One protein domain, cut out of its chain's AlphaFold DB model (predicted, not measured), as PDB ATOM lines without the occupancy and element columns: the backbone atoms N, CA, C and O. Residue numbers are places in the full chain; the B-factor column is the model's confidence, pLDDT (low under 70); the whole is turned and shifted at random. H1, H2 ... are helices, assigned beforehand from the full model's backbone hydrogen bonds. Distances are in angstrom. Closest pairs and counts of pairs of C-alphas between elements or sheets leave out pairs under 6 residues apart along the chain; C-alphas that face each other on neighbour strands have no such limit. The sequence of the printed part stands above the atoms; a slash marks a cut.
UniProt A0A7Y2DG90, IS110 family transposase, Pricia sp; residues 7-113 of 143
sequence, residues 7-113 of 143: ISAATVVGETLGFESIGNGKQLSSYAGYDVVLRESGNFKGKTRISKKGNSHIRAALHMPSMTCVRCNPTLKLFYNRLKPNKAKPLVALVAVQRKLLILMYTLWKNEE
ATOM      1  N   ILE A   7     191.471 159.558 140.942       96.00
ATOM      2  CA  ILE A   7     190.727 159.777 139.693       96.00
ATOM      3  C   ILE A   7     189.988 158.506 139.270       96.00
ATOM      4  O   ILE A   7     188.804 158.568 138.973       96.00
ATOM      5  N   SER A   8     190.642 157.340 139.306       96.38
ATOM      6  CA  SER A   8     189.992 156.083 138.906       96.38
ATOM      7  C   SER A   8     188.842 155.713 139.842       96.38
ATOM      8  O   SER A   8     187.808 155.235 139.383       96.38
ATOM      9  N   ALA A   9     189.014 155.937 141.148       96.00
ATOM     10  CA  ALA A   9     187.958 155.713 142.129       96.00
ATOM     11  C   ALA A   9     186.773 156.661 141.903       96.00
ATOM     12  O   ALA A   9     185.638 156.198 141.820       96.00
ATOM     13  N   ALA A  10     187.043 157.955 141.723       96.75
ATOM     14  CA  ALA A  10     186.035 158.969 141.435       96.75
ATOM     15  C   ALA A  10     185.293 158.685 140.122       96.75
ATOM     16  O   ALA A  10     184.072 158.787 140.089       96.75
ATOM     17  N   THR A  11     185.993 158.259 139.064       97.19
ATOM     18  CA  THR A  11     185.360 157.851 137.804       97.19
ATOM     19  C   THR A  11     184.418 156.677 138.019       97.19
ATOM     20  O   THR A  11     183.284 156.734 137.571       97.19
ATOM     21  N   VAL A  12     184.837 155.626 138.732       97.12
ATOM     22  CA  VAL A  12     183.947 154.484 138.997       97.12
ATOM     23  C   VAL A  12     182.711 154.923 139.777       97.12
ATOM     24  O   VAL A  12     181.617 154.536 139.397       97.12
ATOM     25  N   VAL A  13     182.875 155.740 140.820       96.12
ATOM     26  CA  VAL A  13     181.754 156.247 141.629       96.12
ATOM     27  C   VAL A  13     180.821 157.135 140.804       96.12
ATOM     28  O   VAL A  13     179.607 156.992 140.907       96.12
ATOM     29  N   GLY A  14     181.360 158.020 139.963       96.56
ATOM     30  CA  GLY A  14     180.563 158.886 139.091       96.56
ATOM     31  C   GLY A  14     179.789 158.098 138.034       96.56
ATOM     32  O   GLY A  14     178.591 158.299 137.869       96.56
ATOM     33  N   GLU A  15     180.446 157.140 137.379       96.06
ATOM     34  CA  GLU A  15     179.831 156.279 136.360       96.06
ATOM     35  C   GLU A  15     178.766 155.337 136.939       96.06
ATOM     36  O   GLU A  15     177.879 154.891 136.217       96.06
ATOM     37  N   THR A  16     178.835 155.005 138.232       95.38
ATOM     38  CA  THR A  16     177.831 154.161 138.899       95.38
ATOM     39  C   THR A  16     176.812 154.946 139.719       95.38
ATOM     40  O   THR A  16     175.982 154.303 140.361       95.38
ATOM     41  N   LEU A  17     176.871 156.285 139.724       94.19
ATOM     42  CA  LEU A  17     176.068 157.147 140.603       94.19
ATOM     43  C   LEU A  17     176.132 156.679 142.067       94.19
ATOM     44  O   LEU A  17     175.120 156.402 142.701       94.19
ATOM     45  N   GLY A  18     177.345 156.467 142.586       92.38
ATOM     46  CA  GLY A  18     177.529 155.958 143.949       92.38
ATOM     47  C   GLY A  18     176.976 154.546 144.156       92.38
ATOM     48  O   GLY A  18     176.595 154.192 145.264       92.38
ATOM     49  N   PHE A  19     176.906 153.734 143.100       95.44
ATOM     50  CA  PHE A  19     176.331 152.384 143.113       95.44
ATOM     51  C   PHE A  19     174.845 152.307 143.510       95.44
ATOM     52  O   PHE A  19     174.362 151.207 143.776       95.44
ATOM     53  N   GLU A  20     174.105 153.418 143.496       92.31
ATOM     54  CA  GLU A  20     172.723 153.511 143.994       92.31
ATOM     55  C   GLU A  20     171.777 152.479 143.351       92.31
ATOM     56  O   GLU A  20     170.972 151.838 144.021       92.31
ATOM     57  N   SER A  21     171.922 152.248 142.043       90.25
ATOM     58  CA  SER A  21     171.081 151.315 141.273       90.25
ATOM     59  C   SER A  21     171.635 149.882 141.184       90.25
ATOM     60  O   SER A  21     171.109 149.044 140.441       90.25
ATOM     61  N   ILE A  22     172.730 149.581 141.886       95.06
ATOM     62  CA  ILE A  22     173.410 148.286 141.819       95.06
ATOM     63  C   ILE A  22     172.948 147.407 142.981       95.06
ATOM     64  O   ILE A  22     173.372 147.574 144.117       95.06
ATOM     65  N   GLY A  23     172.128 146.397 142.689       93.31
ATOM     66  CA  GLY A  23     171.667 145.435 143.693       93.31
ATOM     67  C   GLY A  23     172.670 144.309 143.958       93.31
ATOM     68  O   GLY A  23     172.783 143.800 145.079       93.31
ATOM     69  N   ASN A  24     173.434 143.894 142.940       94.69
ATOM     70  CA  ASN A  24     174.368 142.773 143.065       94.69
ATOM     71  C   ASN A  24     175.636 142.913 142.200       94.69
ATOM     72  O   ASN A  24     175.664 143.585 141.169       94.69
ATOM     73  N   GLY A  25     176.701 142.201 142.584       94.44
ATOM     74  CA  GLY A  25     177.988 142.259 141.878       94.44
ATOM     75  C   GLY A  25     177.967 141.685 140.452       94.44
ATOM     76  O   GLY A  25     178.818 142.045 139.635       94.44
ATOM     77  N   LYS A  26     177.004 140.814 140.110       93.69
ATOM     78  CA  LYS A  26     176.832 140.306 138.734       93.69
ATOM     79  C   LYS A  26     176.249 141.394 137.827       93.69
ATOM     80  O   LYS A  26     176.765 141.576 136.728       93.69
ATOM     81  N   GLN A  27     175.260 142.144 138.313       95.06
ATOM     82  CA  GLN A  27     174.678 143.312 137.654       95.06
ATOM     83  C   GLN A  27     175.759 144.360 137.407       95.06
ATOM     84  O   GLN A  27     175.922 144.788 136.273       95.06
ATOM     85  N   LEU A  28     176.578 144.678 138.416       96.38
ATOM     86  CA  LEU A  28     177.709 145.596 138.250       96.38
ATOM     87  C   LEU A  28     178.718 145.113 137.201       96.38
ATOM     88  O   LEU A  28     179.187 145.882 136.365       96.38
ATOM     89  N   SER A  29     179.043 143.819 137.227       95.00
ATOM     90  CA  SER A  29     179.961 143.233 136.247       95.00
ATOM     91  C   SER A  29     179.401 143.322 134.826       95.00
ATOM     92  O   SER A  29     180.163 143.593 133.904       95.00
ATOM     93  N   SER A  30     178.096 143.108 134.644       94.19
ATOM     94  CA  SER A  30     177.425 143.243 133.348       94.19
ATOM     95  C   SER A  30     177.344 144.704 132.907       94.19
ATOM     96  O   SER A  30     177.694 145.019 131.772       94.19
ATOM     97  N   TYR A  31     177.004 145.609 133.829       95.12
ATOM     98  CA  TYR A  31     176.972 147.051 133.599       95.12
ATOM     99  C   TYR A  31     178.323 147.569 133.095       95.12
ATOM    100  O   TYR A  31     178.372 148.289 132.106       95.12
ATOM    101  N   ALA A  32     179.436 147.132 133.691       94.94
ATOM    102  CA  ALA A  32     180.784 147.482 133.235       94.94
ATOM    103  C   ALA A  32     181.267 146.681 132.005       94.94
ATOM    104  O   ALA A  32     182.322 146.975 131.442       94.94
ATOM    105  N   GLY A  33     180.524 145.669 131.548       94.50
ATOM    106  CA  GLY A  33     180.892 144.827 130.402       94.50
ATOM    107  C   GLY A  33     182.008 143.816 130.695       94.50
ATOM    108  O   GLY A  33     182.785 143.466 129.809       94.50
ATOM    109  N   TYR A  34     182.134 143.368 131.945       94.56
ATOM    110  CA  TYR A  34     183.042 142.294 132.373       94.56
ATOM    111  C   TYR A  34     182.394 140.899 132.359       94.56
ATOM    112  O   TYR A  34     183.009 139.910 132.782       94.56
ATOM    113  N   ASP A  35     181.145 140.796 131.922       90.62
ATOM    114  CA  ASP A  35     180.489 139.539 131.586       90.62
ATOM    115  C   ASP A  35     181.079 138.944 130.299       90.62
ATOM    116  O   ASP A  35     181.550 139.656 129.413       90.62
ATOM    117  N   VAL A  36     181.109 137.613 130.223       87.75
ATOM    118  CA  VAL A  36     181.613 136.891 129.050       87.75
ATOM    119  C   VAL A  36     180.440 136.609 128.124       87.75
ATOM    120  O   VAL A  36     179.452 136.016 128.541       87.75
ATOM    121  N   VAL A  37     180.582 136.998 126.862       86.50
ATOM    122  CA  VAL A  37     179.595 136.787 125.807       86.50
ATOM    123  C   VAL A  37     180.117 135.736 124.835       86.50
ATOM    124  O   VAL A  37     181.255 135.807 124.348       86.50
ATOM    125  N   LEU A  38     179.261 134.760 124.545       85.12
ATOM    126  CA  LEU A  38     179.434 133.795 123.468       85.12
ATOM    127  C   LEU A  38     178.743 134.349 122.214       85.12
ATOM    128  O   LEU A  38     177.595 134.782 122.278       85.12
ATOM    129  N   ARG A  39     179.455 134.385 121.083       80.00
ATOM    130  CA  ARG A  39     178.898 134.827 119.797       80.00
ATOM    131  C   ARG A  39     178.814 133.630 118.864       80.00
ATOM    132  O   ARG A  39     179.827 133.240 118.283       80.00
ATOM    133  N   GLU A  40     177.610 133.101 118.721       84.88
ATOM    134  CA  GLU A  40     177.295 131.992 117.828       84.88
ATOM    135  C   GLU A  40     176.165 132.392 116.878       84.88
ATOM    136  O   GLU A  40     175.239 133.102 117.269       84.88
ATOM    137  N   SER A  41     176.263 131.985 115.615       84.44
ATOM    138  CA  SER A  41     175.193 132.169 114.631       84.44
ATOM    139  C   SER A  41     175.225 131.029 113.626       84.44
ATOM    140  O   SER A  41     176.176 130.965 112.851       84.44
ATOM    141  N   GLY A  42     174.215 130.154 113.615       84.38
ATOM    142  CA  GLY A  42     174.099 129.038 112.664       84.38
ATOM    143  C   GLY A  42     175.382 128.202 112.558       84.38
ATOM    144  O   GLY A  42     175.648 127.362 113.410       84.38
ATOM    145  N   ASN A  43     176.201 128.481 111.539       82.06
ATOM    146  CA  ASN A  43     177.492 127.824 111.284       82.06
ATOM    147  C   ASN A  43     178.724 128.476 111.940       82.06
ATOM    148  O   ASN A  43     179.819 127.918 111.888       82.06
ATOM    149  N   PHE A  44     178.604 129.660 112.537       80.50
ATOM    150  CA  PHE A  44     179.731 130.377 113.129       80.50
ATOM    151  C   PHE A  44     179.807 130.143 114.637       80.50
ATOM    152  O   PHE A  44     178.930 130.591 115.378       80.50
ATOM    153  N   LYS A  45     180.898 129.516 115.095       80.81
ATOM    154  CA  LYS A  45     181.280 129.446 116.512       80.81
ATOM    155  C   LYS A  45     182.427 130.408 116.804       80.81
ATOM    156  O   LYS A  45     183.587 130.149 116.481       80.81
ATOM    157  N   GLY A  46     182.100 131.554 117.396       79.75
ATOM    158  CA  GLY A  46     183.072 132.571 117.780       79.75
ATOM    159  C   GLY A  46     183.795 132.255 119.093       79.75
ATOM    160  O   GLY A  46     183.314 131.511 119.941       79.75
ATOM    161  N   LYS A  47     184.954 132.890 119.310       82.00
ATOM    162  CA  LYS A  47     185.652 132.842 120.608       82.00
ATOM    163  C   LYS A  47     184.864 133.625 121.661       82.00
ATOM    164  O   LYS A  47     184.466 134.760 121.396       82.00
ATOM    165  N   THR A  48     184.745 133.082 122.869       84.62
ATOM    166  CA  THR A  48     184.196 133.797 124.031       84.62
ATOM    167  C   THR A  48     185.046 135.022 124.367       84.62
ATOM    168  O   THR A  48     186.272 134.920 124.499       84.62
ATOM    169  N   ARG A  49     184.413 136.188 124.508       86.00
ATOM    170  CA  ARG A  49     185.071 137.467 124.834       86.00
ATOM    171  C   ARG A  49     184.240 138.223 125.863       86.00
ATOM    172  O   ARG A  49     183.072 137.913 126.046       86.00
ATOM    173  N   ILE A  50     184.830 139.214 126.523       88.50
ATOM    174  CA  ILE A  50     184.045 140.119 127.368       88.50
ATOM    175  C   ILE A  50     183.053 140.937 126.533       88.50
ATOM    176  O   ILE A  50     183.300 141.198 125.348       88.50
ATOM    177  N   SER A  51     181.950 141.346 127.151       87.94
ATOM    178  CA  SER A  51     180.939 142.189 126.526       87.94
ATOM    179  C   SER A  51     181.500 143.560 126.146       87.94
ATOM    180  O   SER A  51     182.187 144.225 126.918       87.94
ATOM    181  N   LYS A  52     181.162 144.023 124.939       80.00
ATOM    182  CA  LYS A  52     181.426 145.406 124.509       80.00
ATOM    183  C   LYS A  52     180.261 146.356 124.802       80.00
ATOM    184  O   LYS A  52     180.393 147.539 124.523       80.00
ATOM    185  N   LYS A  53     179.139 145.846 125.326       84.38
ATOM    186  CA  LYS A  53     177.894 146.608 125.525       84.38
ATOM    187  C   LYS A  53     177.827 147.360 126.861       84.38
ATOM    188  O   LYS A  53     176.938 148.178 127.030       84.38
ATOM    189  N   GLY A  54     178.731 147.074 127.798       89.44
ATOM    190  CA  GLY A  54     178.788 147.773 129.084       89.44
ATOM    191  C   GLY A  54     179.649 149.037 129.058       89.44
ATOM    192  O   GLY A  54     180.364 149.302 128.086       89.44
ATOM    193  N   ASN A  55     179.662 149.752 130.177       93.88
ATOM    194  CA  ASN A  55     180.360 151.010 130.396       93.88
ATOM    195  C   ASN A  55     181.875 150.895 130.123       93.88
ATOM    196  O   ASN A  55     182.625 150.249 130.860       93.88
ATOM    197  N   SER A  56     182.336 151.512 129.032       94.50
ATOM    198  CA  SER A  56     183.749 151.521 128.641       94.50
ATOM    199  C   SER A  56     184.623 152.408 129.518       94.50
ATOM    200  O   SER A  56     185.813 152.112 129.638       94.50
ATOM    201  N   HIS A  57     184.061 153.450 130.135       95.50
ATOM    202  CA  HIS A  57     184.799 154.369 130.997       95.50
ATOM    203  C   HIS A  57     185.269 153.660 132.262       95.50
ATOM    204  O   HIS A  57     186.453 153.726 132.580       95.50
ATOM    205  N   ILE A  58     184.411 152.851 132.891       95.94
ATOM    206  CA  ILE A  58     184.801 152.003 134.030       95.94
ATOM    207  C   ILE A  58     185.942 151.053 133.644       95.94
ATOM    208  O   ILE A  58     186.914 150.906 134.388       95.94
ATOM    209  N   ARG A  59     185.869 150.428 132.459       95.50
ATOM    210  CA  ARG A  59     186.930 149.513 132.006       95.50
ATOM    211  C   ARG A  59     188.259 150.222 131.783       95.50
ATOM    212  O   ARG A  59     189.299 149.692 132.167       95.50
ATOM    213  N   ALA A  60     188.222 151.398 131.164       95.50
ATOM    214  CA  ALA A  60     189.408 152.218 130.953       95.50
ATOM    215  C   ALA A  60     189.999 152.682 132.292       95.50
ATOM    216  O   ALA A  60     191.191 152.489 132.534       95.50
ATOM    217  N   ALA A  61     189.150 153.188 133.192       96.56
ATOM    218  CA  ALA A  61     189.534 153.676 134.511       96.56
ATOM    219  C   ALA A  61     190.202 152.591 135.361       96.56
ATOM    220  O   ALA A  61     191.168 152.872 136.058       96.56
ATOM    221  N   LEU A  62     189.747 151.336 135.281       96.81
ATOM    222  CA  LEU A  62     190.304 150.236 136.073       96.81
ATOM    223  C   LEU A  62     191.501 149.532 135.428       96.81
ATOM    224  O   LEU A  62     192.169 148.738 136.099       96.81
ATOM    225  N   HIS A  63     191.823 149.817 134.162       95.75
ATOM    226  CA  HIS A  63     192.909 149.132 133.464       95.75
ATOM    227  C   HIS A  63     194.266 149.356 134.142       95.75
ATOM    228  O   HIS A  63     194.910 148.390 134.555       95.75
ATOM    229  N   MET A  64     194.670 150.614 134.327       95.50
ATOM    230  CA  MET A  64     195.940 150.954 134.979       95.50
ATOM    231  C   MET A  64     195.956 150.599 136.477       95.50
ATOM    232  O   MET A  64     196.897 149.920 136.900       95.50
ATOM    233  N   PRO A  65     194.917 150.922 137.277       96.12
ATOM    234  CA  PRO A  65     194.823 150.478 138.666       96.12
ATOM    235  C   PRO A  65     194.972 148.974 138.840       96.12
ATOM    236  O   PRO A  65     195.637 148.542 139.773       96.12
ATOM    237  N   SER A  66     194.416 148.156 137.940       95.94
ATOM    238  CA  SER A  66     194.544 146.702 138.061       95.94
ATOM    239  C   SER A  66     195.995 146.225 137.982       95.94
ATOM    240  O   SER A  66     196.378 145.330 138.733       95.94
ATOM    241  N   MET A  67     196.829 146.849 137.144       95.69
ATOM    242  CA  MET A  67     198.254 146.516 137.053       95.69
ATOM    243  C   MET A  67     199.003 146.913 138.323       95.69
ATOM    244  O   MET A  67     199.804 146.134 138.839       95.69
ATOM    245  N   THR A  68     198.717 148.102 138.857       96.44
ATOM    246  CA  THR A  68     199.315 148.584 140.107       96.44
ATOM    247  C   THR A  68     198.887 147.720 141.288       96.44
ATOM    248  O   THR A  68     199.732 147.282 142.066       96.44
ATOM    249  N   CYS A  69     197.601 147.382 141.377       95.00
ATOM    250  CA  CYS A  69     197.045 146.511 142.408       95.00
ATOM    251  C   CYS A  69     197.707 145.129 142.408       95.00
ATOM    252  O   CYS A  69     198.044 144.619 143.467       95.00
ATOM    253  N   VAL A  70     197.973 144.527 141.245       95.50
ATOM    254  CA  VAL A  70     198.702 143.243 141.172       95.50
ATOM    255  C   VAL A  70     200.122 143.342 141.746       95.50
ATOM    256  O   VAL A  70     200.676 142.337 142.188       95.50
ATOM    257  N   ARG A  71     200.729 144.534 141.764       93.75
ATOM    258  CA  ARG A  71     202.070 144.744 142.325       93.75
ATOM    259  C   ARG A  71     202.038 144.968 143.835       93.75
ATOM    260  O   ARG A  71     202.860 144.380 144.530       93.75
ATOM    261  N   CYS A  72     201.124 145.805 144.325       91.81
ATOM    262  CA  CYS A  72     201.107 146.246 145.725       91.81
ATOM    263  C   CYS A  72     200.140 145.470 146.631       91.81
ATOM    264  O   CYS A  72     200.339 145.448 147.840       91.81
ATOM    265  N   ASN A  73     199.101 144.836 146.081       90.88
ATOM    266  CA  ASN A  73     198.079 144.139 146.854       90.88
ATOM    267  C   ASN A  73     198.328 142.617 146.815       90.88
ATOM    268  O   ASN A  73     198.143 142.004 145.756       90.88
ATOM    269  N   PRO A  74     198.713 141.979 147.938       90.00
ATOM    270  CA  PRO A  74     199.054 140.555 147.959       90.00
ATOM    271  C   PRO A  74     197.866 139.669 147.562       90.00
ATOM    272  O   PRO A  74     198.032 138.731 146.781       90.00
ATOM    273  N   THR A  75     196.650 140.009 147.986       90.62
ATOM    274  CA  THR A  75     195.425 139.260 147.668       90.62
ATOM    275  C   THR A  75     195.118 139.271 146.169       90.62
ATOM    276  O   THR A  75     194.790 138.239 145.574       90.62
ATOM    277  N   LEU A  76     195.245 140.432 145.519       92.69
ATOM    278  CA  LEU A  76     195.026 140.556 144.075       92.69
ATOM    279  C   LEU A  76     196.188 139.972 143.264       92.69
ATOM    280  O   LEU A  76     195.949 139.373 142.212       92.69
ATOM    281  N   LYS A  77     197.422 140.060 143.773       93.88
ATOM    282  CA  LYS A  77     198.606 139.411 143.196       93.88
ATOM    283  C   LYS A  77     198.451 137.893 143.155       93.88
ATOM    284  O   LYS A  77     198.636 137.288 142.101       93.88
ATOM    285  N   LEU A  78     198.059 137.281 144.274       93.56
ATOM    286  CA  LEU A  78     197.801 135.842 144.364       93.56
ATOM    287  C   LEU A  78     196.681 135.420 143.408       93.56
ATOM    288  O   LEU A  78     196.825 134.442 142.672       93.56
ATOM    289  N   PHE A  79     195.596 136.195 143.348       94.06
ATOM    290  CA  PHE A  79     194.502 135.945 142.411       94.06
ATOM    291  C   PHE A  79     194.967 135.982 140.947       94.06
ATOM    292  O   PHE A  79     194.645 135.073 140.179       94.06
ATOM    293  N   TYR A  80     195.747 136.997 140.566       95.88
ATOM    294  CA  TYR A  80     196.306 137.120 139.221       95.88
ATOM    295  C   TYR A  80     197.249 135.961 138.888       95.88
ATOM    296  O   TYR A  80     197.096 135.339 137.837       95.88
ATOM    297  N   ASN A  81     198.177 135.629 139.787       95.50
ATOM    298  CA  ASN A  81     199.161 134.567 139.581       95.50
ATOM    299  C   ASN A  81     198.514 133.187 139.450       95.50
ATOM    300  O   ASN A  81     198.957 132.393 138.629       95.50
ATOM    301  N   ARG A  82     197.426 132.924 140.183       95.19
ATOM    302  CA  ARG A  82     196.638 131.693 140.036       95.19
ATOM    303  C   ARG A  82     195.944 131.600 138.676       95.19
ATOM    304  O   ARG A  82     195.770 130.512 138.134       95.19
ATOM    305  N   LEU A  83     195.501 132.733 138.128       93.56
ATOM    306  CA  LEU A  83     194.740 132.762 136.880       93.56
ATOM    307  C   LEU A  83     195.637 132.793 135.642       93.56
ATOM    308  O   LEU A  83     195.329 132.116 134.668       93.56
ATOM    309  N   LYS A  84     196.737 133.555 135.680       93.44
ATOM    310  CA  LYS A  84     197.673 133.773 134.569       93.44
ATOM    311  C   LYS A  84     198.086 132.494 133.815       93.44
ATOM    312  O   LYS A  84     197.972 132.533 132.592       93.44
ATOM    313  N   PRO A  85     198.518 131.388 134.459       92.44
ATOM    314  CA  PRO A  85     198.956 130.187 133.736       92.44
ATOM    315  C   PRO A  85     197.812 129.495 132.987       92.44
ATOM    316  O   PRO A  85     198.020 128.916 131.931       92.44
ATOM    317  N   ASN A  86     196.582 129.627 133.484       87.94
ATOM    318  CA  ASN A  86     195.395 128.985 132.921       87.94
ATOM    319  C   ASN A  86     194.723 129.813 131.814       87.94
ATOM    320  O   ASN A  86     193.608 129.497 131.389       87.94
ATOM    321  N   LYS A  87     195.325 130.930 131.387       86.88
ATOM    322  CA  LYS A  87     194.749 131.826 130.378       86.88
ATOM    323  C   LYS A  87     195.659 131.938 129.170       86.88
ATOM    324  O   LYS A  87     196.855 132.154 129.290       86.88
ATOM    325  N   ALA A  88     195.035 131.945 127.992       82.94
ATOM    326  CA  ALA A  88     195.729 132.108 126.717       82.94
ATOM    327  C   ALA A  88     196.527 133.422 126.609       82.94
ATOM    328  O   ALA A  88     197.458 133.511 125.819       82.94
ATOM    329  N   LYS A  89     196.139 134.468 127.356       90.44
ATOM    330  CA  LYS A  89     196.841 135.758 127.383       90.44
ATOM    331  C   LYS A  89     196.872 136.324 128.806       90.44
ATOM    332  O   LYS A  89     195.824 136.314 129.459       90.44
ATOM    333  N   PRO A  90     197.990 136.934 129.247       91.00
ATOM    334  CA  PRO A  90     198.076 137.607 130.547       91.00
ATOM    335  C   PRO A  90     196.999 138.683 130.744       91.00
ATOM    336  O   PRO A  90     196.437 138.820 131.829       91.00
ATOM    337  N   LEU A  91     196.627 139.380 129.665       92.62
ATOM    338  CA  LEU A  91     195.561 140.383 129.686       92.62
ATOM    339  C   LEU A  91     194.202 139.818 130.119       92.62
ATOM    340  O   LEU A  91     193.427 140.535 130.739       92.62
ATOM    341  N   VAL A  92     193.902 138.543 129.851       93.50
ATOM    342  CA  VAL A  92     192.634 137.933 130.289       93.50
ATOM    343  C   VAL A  92     192.613 137.769 131.809       93.50
ATOM    344  O   VAL A  92     191.592 138.028 132.444       93.50
ATOM    345  N   ALA A  93     193.747 137.392 132.405       95.19
ATOM    346  CA  ALA A  93     193.885 137.360 133.856       95.19
ATOM    347  C   ALA A  93     193.798 138.773 134.454       95.19
ATOM    348  O   ALA A  93     193.145 138.960 135.477       95.19
ATOM    349  N   LEU A  94     194.366 139.781 133.785       95.81
ATOM    350  CA  LEU A  94     194.269 141.175 134.220       95.81
ATOM    351  C   LEU A  94     192.827 141.706 134.170       95.81
ATOM    352  O   LEU A  94     192.380 142.359 135.105       95.81
ATOM    353  N   VAL A  95     192.060 141.381 133.127       95.50
ATOM    354  CA  VAL A  95     190.628 141.725 133.043       95.50
ATOM    355  C   VAL A  95     189.837 141.081 134.186       95.50
ATOM    356  O   VAL A  95     188.965 141.720 134.771       95.50
ATOM    357  N   ALA A  96     190.172 139.846 134.572       95.44
ATOM    358  CA  ALA A  96     189.570 139.223 135.747       95.44
ATOM    359  C   ALA A  96     189.927 139.964 137.049       95.44
ATOM    360  O   ALA A  96     189.076 140.078 137.932       95.44
ATOM    361  N   VAL A  97     191.148 140.503 137.169       96.56
ATOM    362  CA  VAL A  97     191.535 141.370 138.295       96.56
ATOM    363  C   VAL A  97     190.720 142.659 138.291       96.56
ATOM    364  O   VAL A  97     190.214 143.028 139.341       96.56
ATOM    365  N   GLN A  98     190.536 143.315 137.141       96.44
ATOM    366  CA  GLN A  98     189.704 144.522 137.052       96.44
ATOM    367  C   GLN A  98     188.274 144.259 137.530       96.44
ATOM    368  O   GLN A  98     187.748 145.007 138.348       96.44
ATOM    369  N   ARG A  99     187.668 143.147 137.090       96.81
ATOM    370  CA  ARG A  99     186.345 142.728 137.568       96.81
ATOM    371  C   ARG A  99     186.338 142.500 139.082       96.81
ATOM    372  O   ARG A  99     185.422 142.956 139.759       96.81
ATOM    373  N   LYS A 100     187.345 141.800 139.618       95.75
ATOM    374  CA  LYS A 100     187.469 141.561 141.065       95.75
ATOM    375  C   LYS A 100     187.623 142.875 141.840       95.75
ATOM    376  O   LYS A 100     187.021 143.019 142.896       95.75
ATOM    377  N   LEU A 101     188.381 143.827 141.298       96.19
ATOM    378  CA  LEU A 101     188.594 145.154 141.870       96.19
ATOM    379  C   LEU A 101     187.301 145.976 141.897       96.19
ATOM    380  O   LEU A 101     186.971 146.543 142.930       96.19
ATOM    381  N   LEU A 102     186.539 145.977 140.800       97.00
ATOM    382  CA  LEU A 102     185.243 146.655 140.721       97.00
ATOM    383  C   LEU A 102     184.252 146.106 141.755       97.00
ATOM    384  O   LEU A 102     183.584 146.869 142.446       97.00
ATOM    385  N   ILE A 103     184.178 144.779 141.881       96.81
ATOM    386  CA  ILE A 103     183.319 144.136 142.883       96.81
ATOM    387  C   ILE A 103     183.787 144.495 144.296       96.81
ATOM    388  O   ILE A 103     182.951 144.794 145.135       96.81
ATOM    389  N   LEU A 104     185.100 144.514 144.554       95.56
ATOM    390  CA  LEU A 104     185.643 144.914 145.852       95.56
ATOM    391  C   LEU A 104     185.251 146.354 146.213       95.56
ATOM    392  O   LEU A 104     184.829 146.591 147.337       95.56
ATOM    393  N   MET A 105     185.348 147.295 145.269       95.88
ATOM    394  CA  MET A 105     184.914 148.682 145.483       95.88
ATOM    395  C   MET A 105     183.434 148.755 145.871       95.88
ATOM    396  O   MET A 105     183.091 149.437 146.829       95.88
ATOM    397  N   TYR A 106     182.577 148.009 145.169       97.00
ATOM    398  CA  TYR A 106     181.150 147.939 145.478       97.00
ATOM    399  C   TYR A 106     180.859 147.291 146.835       97.00
ATOM    400  O   TYR A 106     180.020 147.797 147.568       97.00
ATOM    401  N   THR A 107     181.543 146.203 147.194       95.62
ATOM    402  CA  THR A 107     181.342 145.545 148.494       95.62
ATOM    403  C   THR A 107     181.725 146.464 149.651       95.62
ATOM    404  O   THR A 107     180.958 146.575 150.599       95.62
ATOM    405  N   LEU A 108     182.874 147.143 149.559       95.19
ATOM    406  CA  LEU A 108     183.310 148.093 150.589       95.19
ATOM    407  C   LEU A 108     182.338 149.266 150.718       95.19
ATOM    408  O   LEU A 108     182.000 149.657 151.826       95.19
ATOM    409  N   TRP A 109     181.850 149.785 149.588       94.88
ATOM    410  CA  TRP A 109     180.836 150.836 149.580       94.88
ATOM    411  C   TRP A 109     179.527 150.378 150.230       94.88
ATOM    412  O   TRP A 109     179.008 151.051 151.109       94.88
ATOM    413  N   LYS A 110     179.017 149.207 149.834       94.81
ATOM    414  CA  LYS A 110     177.746 148.665 150.327       94.81
ATOM    415  C   LYS A 110     177.762 148.345 151.821       94.81
ATOM    416  O   LYS A 110     176.730 148.473 152.470       94.81
ATOM    417  N   ASN A 111     178.895 147.873 152.333       94.69
ATOM    418  CA  ASN A 111     179.041 147.522 153.741       94.69
ATOM    419  C   ASN A 111     179.502 148.706 154.605       94.69
ATOM    420  O   ASN A 111     179.628 148.533 155.810       94.69
ATOM    421  N   GLU A 112     179.797 149.864 154.002       94.19
ATOM    422  CA  GLU A 112     180.420 151.010 154.681       94.19
ATOM    423  C   GLU A 112     181.730 150.632 155.405       94.19
ATOM    424  O   GLU A 112     182.071 151.144 156.470       94.19
ATOM    425  N   GLU A 113     182.496 149.718 154.805       94.62
ATOM    426  CA  GLU A 113     183.722 149.166 155.378       94.62
ATOM    427  C   GLU A 113     184.967 149.726 154.687       94.62
ATOM    428  O   GLU A 113     185.035 149.899 153.464       94.62
TER     429      GLU A 113
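This is residues 7 to 113 of the 143 residues of the protein "IS110 family transposase" of Pricia sp (UniProt A0A7Y2DG90). Two long helices, H3 and H5, cross in the middle; H4 folds into a hairpin with H5, H2 packs on H5, H1 packs on H3, and a loop between H2 and H3 reaches out to Asn 43. The 107 printed residues include five named helices, H1 to H5 in order, and no named strand: all helix. The whole is compact, radius of gyration of the C-alphas 14.6 A, but elongated, 49 by 31 by 22 A.

H1 is residues 7 to 15, from C-alpha 7 at (190.727, 159.777, 139.693). H2 is 25 to 31, H3 56 to 72, 24.9 A long, H4 74 to 86, and H5 90 to 111, 31.6 A, ending at (179.041, 147.522, 153.741).

H3 touches H5, about perpendicular at 83 degrees; their closest C-alphas, Ser 66 and Gln 98, are 5.4 A apart. H1 touches H3, closest C-alphas Ser 8 and Ala 61, 5.0 A. Every O i to N i+4 pair is within hydrogen-bond range in H1, H2 and H5, against 10 of 13 in H3 and 7 of 9 in H4.

The printed part has no cut; the link H2 to H3 is long, and no printed residue is under 70 in pLDDT.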